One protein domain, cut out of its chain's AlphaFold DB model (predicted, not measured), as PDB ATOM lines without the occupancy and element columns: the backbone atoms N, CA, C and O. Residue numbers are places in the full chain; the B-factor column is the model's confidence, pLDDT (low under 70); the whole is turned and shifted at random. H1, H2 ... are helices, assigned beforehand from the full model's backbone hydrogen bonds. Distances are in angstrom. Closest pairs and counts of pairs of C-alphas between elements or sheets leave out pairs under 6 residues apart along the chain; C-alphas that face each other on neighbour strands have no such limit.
ATOM      1  N   ILE A  14      88.386  91.220 110.776       68.94
ATOM      2  CA  ILE A  14      89.786  90.878 110.470       68.94
ATOM      3  C   ILE A  14      90.070  89.403 110.781       68.94
ATOM      4  O   ILE A  14      90.739  88.730 110.003       68.94
ATOM      5  N   TYR A  15      89.531  88.894 111.891       63.16
ATOM      6  CA  TYR A  15      89.752  87.521 112.357       63.16
ATOM      7  C   TYR A  15      88.621  86.545 111.983       63.16
ATOM      8  O   TYR A  15      88.698  85.371 112.327       63.16
ATOM      9  N   GLY A  16      87.572  86.992 111.284       62.12
ATOM     10  CA  GLY A  16      86.471  86.129 110.830       62.12
ATOM     11  C   GLY A  16      85.644  85.502 111.963       62.12
ATOM     12  O   GLY A  16      85.276  84.333 111.884       62.12
ATOM     13  N   ILE A  17      85.374  86.249 113.038       66.75
ATOM     14  CA  ILE A  17      84.626  85.769 114.211       66.75
ATOM     15  C   ILE A  17      83.149  86.178 114.072       66.75
ATOM     16  O   ILE A  17      82.813  87.353 114.214       66.75
ATOM     17  N   SER A  18      82.256  85.213 113.833       55.84
ATOM     18  CA  SER A  18      80.799  85.424 113.706       55.84
ATOM     19  C   SER A  18      80.035  85.410 115.045       55.84
ATOM     20  O   SER A  18      78.898  85.873 115.111       55.84
ATOM     21  N   GLY A  19      80.656  84.917 116.126       65.06
ATOM     22  CA  GLY A  19      80.063  84.813 117.469       65.06
ATOM     23  C   GLY A  19      80.336  86.008 118.403       65.06
ATOM     24  O   GLY A  19      80.940  87.009 117.992       65.06
ATOM     25  N   PRO A  20      79.912  85.936 119.683       64.56
ATOM     26  CA  PRO A  20      80.350  86.888 120.700       64.56
ATOM     27  C   PRO A  20      81.875  86.820 120.840       64.56
ATOM     28  O   PRO A  20      82.473  85.740 120.799       64.56
ATOM     29  N   LEU A  21      82.512  87.986 120.952       65.69
ATOM     30  CA  LEU A  21      83.952  88.068 121.160       65.69
ATOM     31  C   LEU A  21      84.241  87.686 122.615       65.69
ATOM     32  O   LEU A  21      84.138  88.520 123.507       65.69
ATOM     33  N   ASP A  22      84.523  86.405 122.843       72.12
ATOM     34  CA  ASP A  22      84.887  85.898 124.164       72.12
ATOM     35  C   ASP A  22      86.322  86.311 124.534       72.12
ATOM     36  O   ASP A  22      87.183  86.477 123.660       72.12
ATOM     37  N   GLU A  23      86.591  86.458 125.830       75.19
ATOM     38  CA  GLU A  23      87.856  86.965 126.378       75.19
ATOM     39  C   GLU A  23      89.054  86.113 125.912       75.19
ATOM     40  O   GLU A  23      90.130  86.641 125.629       75.19
ATOM     41  N   HIS A  24      88.853  84.802 125.732       74.00
ATOM     42  CA  HIS A  24      89.862  83.896 125.173       74.00
ATOM     43  C   HIS A  24      90.216  84.239 123.716       74.00
ATOM     44  O   HIS A  24      91.390  84.400 123.379       74.00
ATOM     45  N   LYS A  25      89.210  84.411 122.845       70.00
ATOM     46  CA  LYS A  25      89.415  84.725 121.417       70.00
ATOM     47  C   LYS A  25      90.059  86.093 121.237       70.00
ATOM     48  O   LYS A  25      90.896  86.270 120.354       70.00
ATOM     49  N   ARG A  26      89.691  87.047 122.096       74.31
ATOM     50  CA  ARG A  26      90.288  88.382 122.125       74.31
ATOM     51  C   ARG A  26      91.771  88.324 122.486       74.31
ATOM     52  O   ARG A  26      92.582  88.863 121.745       74.31
ATOM     53  N   ARG A  27      92.135  87.615 123.559       76.50
ATOM     54  CA  ARG A  27      93.543  87.464 123.970       76.50
ATOM     55  C   ARG A  27      94.403  86.796 122.908       76.50
ATOM     56  O   ARG A  27      95.570  87.145 122.759       76.50
ATOM     57  N   GLU A  28      93.849  85.839 122.177       70.75
ATOM     58  CA  GLU A  28      94.606  85.108 121.168       70.75
ATOM     59  C   GLU A  28      94.774  85.913 119.872       70.75
ATOM     60  O   GLU A  28      95.879  85.971 119.329       70.75
ATOM     61  N   ALA A  29      93.732  86.642 119.456       70.88
ATOM     62  CA  ALA A  29      93.832  87.655 118.406       70.88
ATOM     63  C   ALA A  29      94.860  88.742 118.769       70.88
ATOM     64  O   ALA A  29      95.721  89.072 117.954       70.88
ATOM     65  N   ASP A  30      94.839  89.243 120.006       77.94
ATOM     66  CA  ASP A  30      95.809  90.231 120.485       77.94
ATOM     67  C   ASP A  30      97.235  89.656 120.522       77.94
ATOM     68  O   ASP A  30      98.183  90.344 120.150       77.94
ATOM     69  N   ARG A  31      97.419  88.381 120.893       79.00
ATOM     70  CA  ARG A  31      98.740  87.730 120.907       79.00
ATOM     71  C   ARG A  31      99.328  87.595 119.502       79.00
ATOM     72  O   ARG A  31     100.495  87.932 119.298       79.00
ATOM     73  N   ILE A  32      98.530  87.120 118.542       76.44
ATOM     74  CA  ILE A  32      98.945  86.990 117.136       76.44
ATOM     75  C   ILE A  32      99.227  88.374 116.553       76.44
ATOM     76  O   ILE A  32     100.295  88.595 115.977       76.44
ATOM     77  N   GLY A  33      98.300  89.312 116.752       71.25
ATOM     78  CA  GLY A  33      98.426  90.687 116.292       71.25
ATOM     79  C   GLY A  33      99.672  91.367 116.846       71.25
ATOM     80  O   GLY A  33     100.425  91.953 116.078       71.25
ATOM     81  N   ASN A  34      99.948  91.231 118.144       81.06
ATOM     82  CA  ASN A  34     101.107  91.849 118.782       81.06
ATOM     83  C   ASN A  34     102.436  91.235 118.310       81.06
ATOM     84  O   ASN A  34     103.390  91.963 118.059       81.06
ATOM     85  N   GLN A  35     102.508  89.913 118.123       77.81
ATOM     86  CA  GLN A  35     103.718  89.268 117.599       77.81
ATOM     87  C   GLN A  35     104.039  89.746 116.177       77.81
ATOM     88  O   GLN A  35     105.183  90.085 115.870       77.81
ATOM     89  N   VAL A  36     103.020  89.806 115.319       76.31
ATOM     90  CA  VAL A  36     103.150  90.325 113.954       76.31
ATOM     91  C   VAL A  36     103.494  91.809 113.975       76.31
ATOM     92  O   VAL A  36     104.412  92.230 113.278       76.31
ATOM     93  N   PHE A  37     102.825  92.589 114.821       80.56
ATOM     94  CA  PHE A  37     103.085  94.011 114.983       80.56
ATOM     95  C   PHE A  37     104.532  94.283 115.381       80.56
ATOM     96  O   PHE A  37     105.164  95.114 114.747       80.56
ATOM     97  N   ILE A  38     105.089  93.557 116.355       80.62
ATOM     98  CA  ILE A  38     106.486  93.725 116.776       80.62
ATOM     99  C   ILE A  38     107.444  93.464 115.605       80.62
ATOM    100  O   ILE A  38     108.353  94.261 115.366       80.62
ATOM    101  N   ILE A  39     107.227  92.388 114.843       79.81
ATOM    102  CA  ILE A  39     108.071  92.053 113.688       79.81
ATOM    103  C   ILE A  39     107.962  93.135 112.605       79.81
ATOM    104  O   ILE A  39     108.991  93.627 112.145       79.81
ATOM    105  N   LEU A  40     106.745  93.545 112.221       81.06
ATOM    106  CA  LEU A  40     106.557  94.599 111.214       81.06
ATOM    107  C   LEU A  40     107.077  95.945 111.695       81.06
ATOM    108  O   LEU A  40     107.617  96.690 110.886       81.06
ATOM    109  N   PHE A  41     106.907  96.265 112.973       81.88
ATOM    110  CA  PHE A  41     107.344  97.525 113.551       81.88
ATOM    111  C   PHE A  41     108.854  97.659 113.401       81.88
ATOM    112  O   PHE A  41     109.315  98.595 112.759       81.88
ATOM    113  N   TYR A  42     109.626  96.681 113.879       81.38
ATOM    114  CA  TYR A  42     111.080  96.730 113.734       81.38
ATOM    115  C   TYR A  42     111.526  96.652 112.274       81.38
ATOM    116  O   TYR A  42     112.408  97.405 111.861       81.38
ATOM    117  N   LEU A  43     110.899  95.793 111.471       83.38
ATOM    118  CA  LEU A  43     111.257  95.644 110.066       83.38
ATOM    119  C   LEU A  43     110.975  96.924 109.266       83.38
ATOM    120  O   LEU A  43     111.811  97.318 108.460       83.38
ATOM    121  N   MET A  44     109.864  97.618 109.519       81.50
ATOM    122  CA  MET A  44     109.580  98.913 108.902       81.50
ATOM    123  C   MET A  44     110.485 100.003 109.470       81.50
ATOM    124  O   MET A  44     111.125 100.699 108.692       81.50
ATOM    125  N   THR A  45     110.601 100.152 110.790       81.81
ATOM    126  CA  THR A  45     111.431 101.200 111.403       81.81
ATOM    127  C   THR A  45     112.877 101.136 110.917       81.81
ATOM    128  O   THR A  45     113.418 102.158 110.503       81.81
ATOM    129  N   PHE A  46     113.489  99.950 110.887       83.06
ATOM    130  CA  PHE A  46     114.857  99.796 110.390       83.06
ATOM    131  C   PHE A  46     114.931  99.721 108.859       83.06
ATOM    132  O   PHE A  46     115.853 100.276 108.263       83.06
ATOM    133  N   GLY A  47     113.950  99.102 108.201       81.69
ATOM    134  CA  GLY A  47     113.888  99.006 106.740       81.69
ATOM    135  C   GLY A  47     113.734 100.360 106.046       81.69
ATOM    136  O   GLY A  47     114.260 100.537 104.953       81.69
ATOM    137  N   ASN A  48     113.099 101.338 106.704       82.56
ATOM    138  CA  ASN A  48     112.973 102.722 106.233       82.56
ATOM    139  C   ASN A  48     114.294 103.516 106.300       82.56
ATOM    140  O   ASN A  48     114.419 104.537 105.628       82.56
ATOM    141  N   LEU A  49     115.303 103.069 107.058       85.38
ATOM    142  CA  LEU A  49     116.593 103.773 107.134       85.38
ATOM    143  C   LEU A  49     117.409 103.621 105.844       85.38
ATOM    144  O   LEU A  49     118.135 104.529 105.446       85.38
ATOM    145  N   ILE A  50     117.262 102.485 105.161       83.06
ATOM    146  CA  ILE A  50     117.945 102.193 103.896       83.06
ATOM    147  C   ILE A  50     117.544 103.181 102.788       83.06
ATOM    148  O   ILE A  50     118.433 103.844 102.251       83.06
ATOM    149  N   PRO A  51     116.254 103.345 102.427       83.25
ATOM    150  CA  PRO A  51     115.849 104.325 101.424       83.25
ATOM    151  C   PRO A  51     116.153 105.754 101.872       83.25
ATOM    152  O   PRO A  51     116.467 106.572 101.017       83.25
ATOM    153  N   PHE A  52     116.134 106.056 103.176       81.88
ATOM    154  CA  PHE A  52     116.490 107.384 103.680       81.88
ATOM    155  C   PHE A  52     117.923 107.778 103.290       81.88
ATOM    156  O   PHE A  52     118.154 108.891 102.831       81.88
ATOM    157  N   VAL A  53     118.879 106.847 103.384       84.81
ATOM    158  CA  VAL A  53     120.270 107.086 102.956       84.81
ATOM    159  C   VAL A  53     120.426 106.963 101.436       84.81
ATOM    160  O   VAL A  53     121.124 107.766 100.815       84.81
ATOM    161  N   LEU A  54     119.773 105.980 100.807       83.19
ATOM    162  CA  LEU A  54     119.913 105.725  99.368       83.19
ATOM    163  C   LEU A  54     119.228 106.786  98.496       83.19
ATOM    164  O   LEU A  54     119.671 106.994  97.364       83.19
ATOM    165  N   ALA A  55     118.198 107.473  98.994       84.56
ATOM    166  CA  ALA A  55     117.469 108.490  98.240       84.56
ATOM    167  C   ALA A  55     118.373 109.655  97.810       84.56
ATOM    168  O   ALA A  55     118.172 110.208  96.733       84.56
ATOM    169  N   TYR A  56     119.410 109.973  98.593       84.25
ATOM    170  CA  TYR A  56     120.375 111.020  98.247       84.25
ATOM    171  C   TYR A  56     121.241 110.670  97.033       84.25
ATOM    172  O   TYR A  56     121.662 111.565  96.305       84.25
ATOM    173  N   LYS A  57     121.524 109.380  96.810       85.19
ATOM    174  CA  LYS A  57     122.447 108.925  95.758       85.19
ATOM    175  C   LYS A  57     121.727 108.336  94.544       85.19
ATOM    176  O   LYS A  57     122.206 108.480  93.425       85.19
ATOM    177  N   TYR A  58     120.578 107.695  94.756       85.06
ATOM    178  CA  TYR A  58     119.801 107.009  93.721       85.06
ATOM    179  C   TYR A  58     118.290 107.249  93.894       85.06
ATOM    180  O   TYR A  58     117.530 106.297  94.104       85.06
ATOM    181  N   PRO A  59     117.818 108.504  93.791       83.50
ATOM    182  CA  PRO A  59     116.430 108.861  94.095       83.50
ATOM    183  C   PRO A  59     115.411 108.110  93.227       83.50
ATOM    184  O   PRO A  59     114.393 107.651  93.735       83.50
ATOM    185  N   GLN A  60     115.700 107.910  91.936       82.00
ATOM    186  CA  GLN A  60     114.795 107.221  91.006       82.00
ATOM    187  C   GLN A  60     114.627 105.729  91.330       82.00
ATOM    188  O   GLN A  60     113.516 105.203  91.286       82.00
ATOM    189  N   ILE A  61     115.718 105.047  91.700       83.94
ATOM    190  CA  ILE A  61     115.684 103.623  92.064       83.94
ATOM    191  C   ILE A  61     114.919 103.444  93.375       83.94
ATOM    192  O   ILE A  61     114.108 102.530  93.489       83.94
ATOM    193  N   VAL A  62     115.132 104.334  94.347       85.19
ATOM    194  CA  VAL A  62     114.402 104.305  95.619       85.19
ATOM    195  C   VAL A  62     112.917 104.587  95.406       85.19
ATOM    196  O   VAL A  62     112.093 103.867  95.960       85.19
ATOM    197  N   ALA A  63     112.557 105.557  94.562       81.88
ATOM    198  CA  ALA A  63     111.161 105.911  94.308       81.88
ATOM    199  C   ALA A  63     110.331 104.742  93.744       81.88
ATOM    200  O   ALA A  63     109.152 104.628  94.061       81.88
ATOM    201  N   ILE A  64     110.943 103.858  92.950       83.19
ATOM    202  CA  ILE A  64     110.266 102.687  92.367       83.19
ATOM    203  C   ILE A  64     110.445 101.444  93.248       83.19
ATOM    204  O   ILE A  64     109.489 100.720  93.525       83.19
ATOM    205  N   GLY A  65     111.672 101.182  93.697       83.12
ATOM    206  CA  GLY A  65     112.021  99.966  94.425       83.12
ATOM    207  C   GLY A  65     111.475  99.943  95.847       83.12
ATOM    208  O   GLY A  65     111.037  98.894  96.316       83.12
ATOM    209  N   TYR A  66     111.451 101.087  96.531       82.00
ATOM    210  CA  TYR A  66     111.024 101.132  97.923       82.00
ATOM    211  C   TYR A  66     109.532 100.793  98.111       82.00
ATOM    212  O   TYR A  66     109.236  99.907  98.919       82.00
ATOM    213  N   PRO A  67     108.589 101.364  97.330       83.12
ATOM    214  CA  PRO A  67     107.189 100.945  97.375       83.12
ATOM    215  C   PRO A  67     106.983  99.452  97.083       83.12
ATOM    216  O   PRO A  67     106.172  98.814  97.749       83.12
ATOM    217  N   LEU A  68     107.736  98.872  96.138       81.75
ATOM    218  CA  LEU A  68     107.650  97.442  95.812       81.75
ATOM    219  C   LEU A  68     108.113  96.550  96.970       81.75
ATOM    220  O   LEU A  68     107.474  95.539  97.265       81.75
ATOM    221  N   VAL A  69     109.193  96.931  97.656       83.44
ATOM    222  CA  VAL A  69     109.701  96.201  98.827       83.44
ATOM    223  C   VAL A  69     108.705  96.275  99.987       83.44
ATOM    224  O   VAL A  69     108.357  95.240 100.558       83.44
ATOM    225  N   VAL A  70     108.178  97.466 100.290       82.62
ATOM    226  CA  VAL A  70     107.136  97.665 101.318       82.62
ATOM    227  C   VAL A  70     105.878  96.857 100.995       82.62
ATOM    228  O   VAL A  70     105.302  96.228 101.885       82.62
ATOM    229  N   PHE A  71     105.473  96.824  99.724       81.19
ATOM    230  CA  PHE A  71     104.353  96.010  99.259       81.19
ATOM    231  C   PHE A  71     104.612  94.505  99.432       81.19
ATOM    232  O   PHE A  71     103.747  93.778  99.918       81.19
ATOM    233  N   GLY A  72     105.812  94.021  99.104       81.75
ATOM    234  CA  GLY A  72     106.182  92.620  99.319       81.75
ATOM    235  C   GLY A  72     106.138  92.225 100.798       81.75
ATOM    236  O   GLY A  72     105.547  91.207 101.159       81.75
ATOM    237  N   ILE A  73     106.695  93.069 101.669       81.25
ATOM    238  CA  ILE A  73     106.677  92.873 103.124       81.25
ATOM    239  C   ILE A  73     105.241  92.830 103.655       81.25
ATOM    240  O   ILE A  73     104.909  91.946 104.450       81.25
ATOM    241  N   SER A  74     104.378  93.755 103.229       74.81
ATOM    242  CA  SER A  74     102.987  93.799 103.690       74.81
ATOM    243  C   SER A  74     102.193  92.578 103.219       74.81
ATOM    244  O   SER A  74     101.426  92.010 103.999       74.81
ATOM    245  N   MET A  75     102.447  92.095 101.999       78.62
ATOM    246  CA  MET A  75     101.839  90.874 101.472       78.62
ATOM    247  C   MET A  75     102.275  89.630 102.258       78.62
ATOM    248  O   MET A  75     101.426  88.845 102.680       78.62
ATOM    249  N   ILE A  76     103.575  89.468 102.530       78.19
ATOM    250  CA  ILE A  76     104.097  88.360 103.351       78.19
ATOM    251  C   ILE A  76     103.500  88.409 104.761       78.19
ATOM    252  O   ILE A  76     103.087  87.383 105.303       78.19
ATOM    253  N   SER A  77     103.396  89.605 105.335       71.25
ATOM    254  CA  SER A  77     102.804  89.827 106.655       71.25
ATOM    255  C   SER A  77     101.330  89.428 106.698       71.25
ATOM    256  O   SER A  77     100.906  88.733 107.622       71.25
ATOM    257  N   ALA A  78     100.555  89.796 105.675       68.75
ATOM    258  CA  ALA A  78      99.157  89.394 105.549       68.75
ATOM    259  C   ALA A  78      99.017  87.868 105.427       68.75
ATOM    260  O   ALA A  78      98.180  87.270 106.106       68.75
ATOM    261  N   LEU A  79      99.868  87.220 104.625       73.44
ATOM    262  CA  LEU A  79      99.898  85.758 104.499       73.44
ATOM    263  C   LEU A  79     100.287  85.072 105.813       73.44
ATOM    264  O   LEU A  79      99.722  84.028 106.149       73.44
ATOM    265  N   TYR A  80     101.213  85.653 106.576       72.69
ATOM    266  CA  TYR A  80     101.615  85.142 107.882       72.69
ATOM    267  C   TYR A  80     100.479  85.248 108.904       72.69
ATOM    268  O   TYR A  80     100.188  84.257 109.573       72.69
ATOM    269  N   VAL A  81      99.783  86.392 108.976       68.00
ATOM    270  CA  VAL A  81      98.583  86.554 109.820       68.00
ATOM    271  C   VAL A  81      97.536  85.518 109.435       68.00
ATOM    272  O   VAL A  81      97.111  84.752 110.290       68.00
ATOM    273  N   LEU A  82      97.182  85.414 108.151       67.50
ATOM    274  CA  LEU A  82      96.208  84.428 107.670       67.50
ATOM    275  C   LEU A  82      96.605  82.991 108.034       67.50
ATOM    276  O   LEU A  82      95.759  82.199 108.447       67.50
ATOM    277  N   SER A  83      97.888  82.653 107.903       67.00
ATOM    278  CA  SER A  83      98.405  81.324 108.237       67.00
ATOM    279  C   SER A  83      98.365  81.050 109.739       67.00
ATOM    280  O   SER A  83      98.004  79.947 110.148       67.00
ATOM    281  N   GLN A  84      98.710  82.036 110.569       63.00
ATOM    282  CA  GLN A  84      98.682  81.903 112.024       63.00
ATOM    283  C   GLN A  84      97.254  81.806 112.547       63.00
ATOM    284  O   GLN A  84      96.977  80.902 113.330       63.00
ATOM    285  N   THR A  85      96.336  82.637 112.049       61.94
ATOM    286  CA  THR A  85      94.929  82.582 112.455       61.94
ATOM    287  C   THR A  85      94.300  81.227 112.110       61.94
ATOM    288  O   THR A  85      93.619  80.647 112.960       61.94
ATOM    289  N   LYS A  86      94.625  80.662 110.931       60.53
ATOM    290  CA  LYS A  86      94.238  79.291 110.542       60.53
ATOM    291  C   LYS A  86      94.794  78.223 111.489       60.53
ATOM    292  O   LYS A  86      94.061  77.315 111.861       60.53
ATOM    293  N   LYS A  87      96.065  78.320 111.894       60.06
ATOM    294  CA  LYS A  87      96.707  77.343 112.798       60.06
ATOM    295  C   LYS A  87      96.151  77.374 114.220       60.06
ATOM    296  O   LYS A  87      96.087  76.334 114.861       60.06
ATOM    297  N   THR A  88      95.765  78.547 114.714       57.09
ATOM    298  CA  THR A  88      95.202  78.713 116.063       57.09
ATOM    299  C   THR A  88      93.707  78.387 116.154       57.09
ATOM    300  O   THR A  88      93.153  78.401 117.244       57.09
ATOM    301  N   GLY A  89      93.021  78.118 115.034       53.97
ATOM    302  CA  GLY A  89      91.605  77.712 115.037       53.97
ATOM    303  C   GLY A  89      90.616  78.777 115.537       53.97
ATOM    304  O   GLY A  89      89.437  78.494 115.716       53.97
ATOM    305  N   ILE A  90      91.072  80.015 115.760       51.31
ATOM    306  CA  ILE A  90      90.239  81.130 116.244       51.31
ATOM    307  C   ILE A  90      89.339  81.666 115.116       51.31
ATOM    308  O   ILE A  90      88.288  82.256 115.374       51.31
ATOM    309  N   THR A  91      89.742  81.448 113.860       49.75
ATOM    310  CA  THR A  91      88.918  81.666 112.666       49.75
ATOM    311  C   THR A  91      87.835  80.601 112.568       49.75
ATOM    312  O   THR A  91      88.146  79.441 112.320       49.75
ATOM    313  N   ALA A  92      86.567  81.012 112.619       49.28
ATOM    314  CA  ALA A  92      85.430  80.198 112.181       49.28
ATOM    315  C   ALA A  92      85.286  80.215 110.647       49.28
ATOM    316  O   ALA A  92      84.180  80.264 110.116       49.28
ATOM    317  N   ILE A  93      86.407  80.197 109.917       47.12
ATOM    318  CA  ILE A  93      86.374  79.793 108.512       47.12
ATOM    319  C   ILE A  93      86.425  78.269 108.540       47.12
ATOM    320  O   ILE A  93      87.432  77.664 108.182       47.12
ATOM    321  N   ASP A  94      85.341  77.663 109.027       45.78
ATOM    322  CA  ASP A  94      85.001  76.337 108.545       45.78
ATOM    323  C   ASP A  94      84.744  76.523 107.046       45.78
ATOM    324  O   ASP A  94      83.879  77.331 106.679       45.78
ATOM    325  N   PRO A  95      85.490  75.849 106.155       45.97
ATOM    326  CA  PRO A  95      85.193  75.872 104.725       45.97
ATOM    327  C   PRO A  95      83.741  75.450 104.419       45.97
ATOM    328  O   PRO A  95      83.250  75.755 103.337       45.97
TER     329      PRO A  95
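Overview. This is residues 14 to 95 of the 131 residues of the protein "Membrane protein" of Streptococcus pseudopneumoniae (UniProt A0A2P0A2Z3). This is a long, narrow helical hairpin: H1 runs out along the rod and the short H2 continues beyond it, then the chain turns at residues 55 to 58 and the long H3 runs back beside them. Residues 14 to 22 and 88 to 95, which hold no named element, lie at the open end of the hairpin. The printed part has 82 residues with three named helices, in the order H1, H2, H3, and no named strand; the class is all helix. The whole is loose, with a radius of gyration of the C-alphas of 17.1 A, and its C-alphas span 53 by 24 by 17 A.

Arrangement. Start at H1, residues 23 to 47, and look across to H3, residues 59 to 87. They touch through residues 29 to 40 of H1 and 77 to 85 of H3 alone; their closest C-alphas, those of Ile 32 and Gln 84, are 7.2 A apart. Their lines stand at a shallow tilt of 21 degrees, and they run opposite ways. Go on to H2, residues 49 to 54, which meets H1 only through their link. H2 and H3 form a helical hairpin at a shallow tilt of 26 degrees, opposite ways. They only just touch, with 3 pairs of C-alphas within 8 A; on H3 residues 62 to 66 alone take part, and the closest C-alphas, those of Pro 51 and Val 62, are 6.0 A apart. In H1 and H2 every backbone O i to N i+4 pair is within hydrogen-bond range; in H3, 23 of 25 are.

Along the chain. Find C-alpha 23 at (87.856, 86.965, 126.378); from there H1 runs 34.8 A to C-alpha 47. H2 covers 8.7 A from C-alpha 49 to C-alpha 54. H3 begins at C-alpha 59, at (116.430, 108.861, 94.095), and runs 41.6 A to C-alpha 87 at (96.707, 77.343, 112.798).

Size, cuts and confidence. The two C-alphas farthest apart, those of Pro 20 and Lys 57, are 53.7 A apart. The printed part has no cut, and the links H1 to H2 and H2 to H3 are tight. Look at the B-factor column: the mean pLDDT of the printed part is 73.9, and residues 14 to 21, 78 and 81 to 95 are under 70.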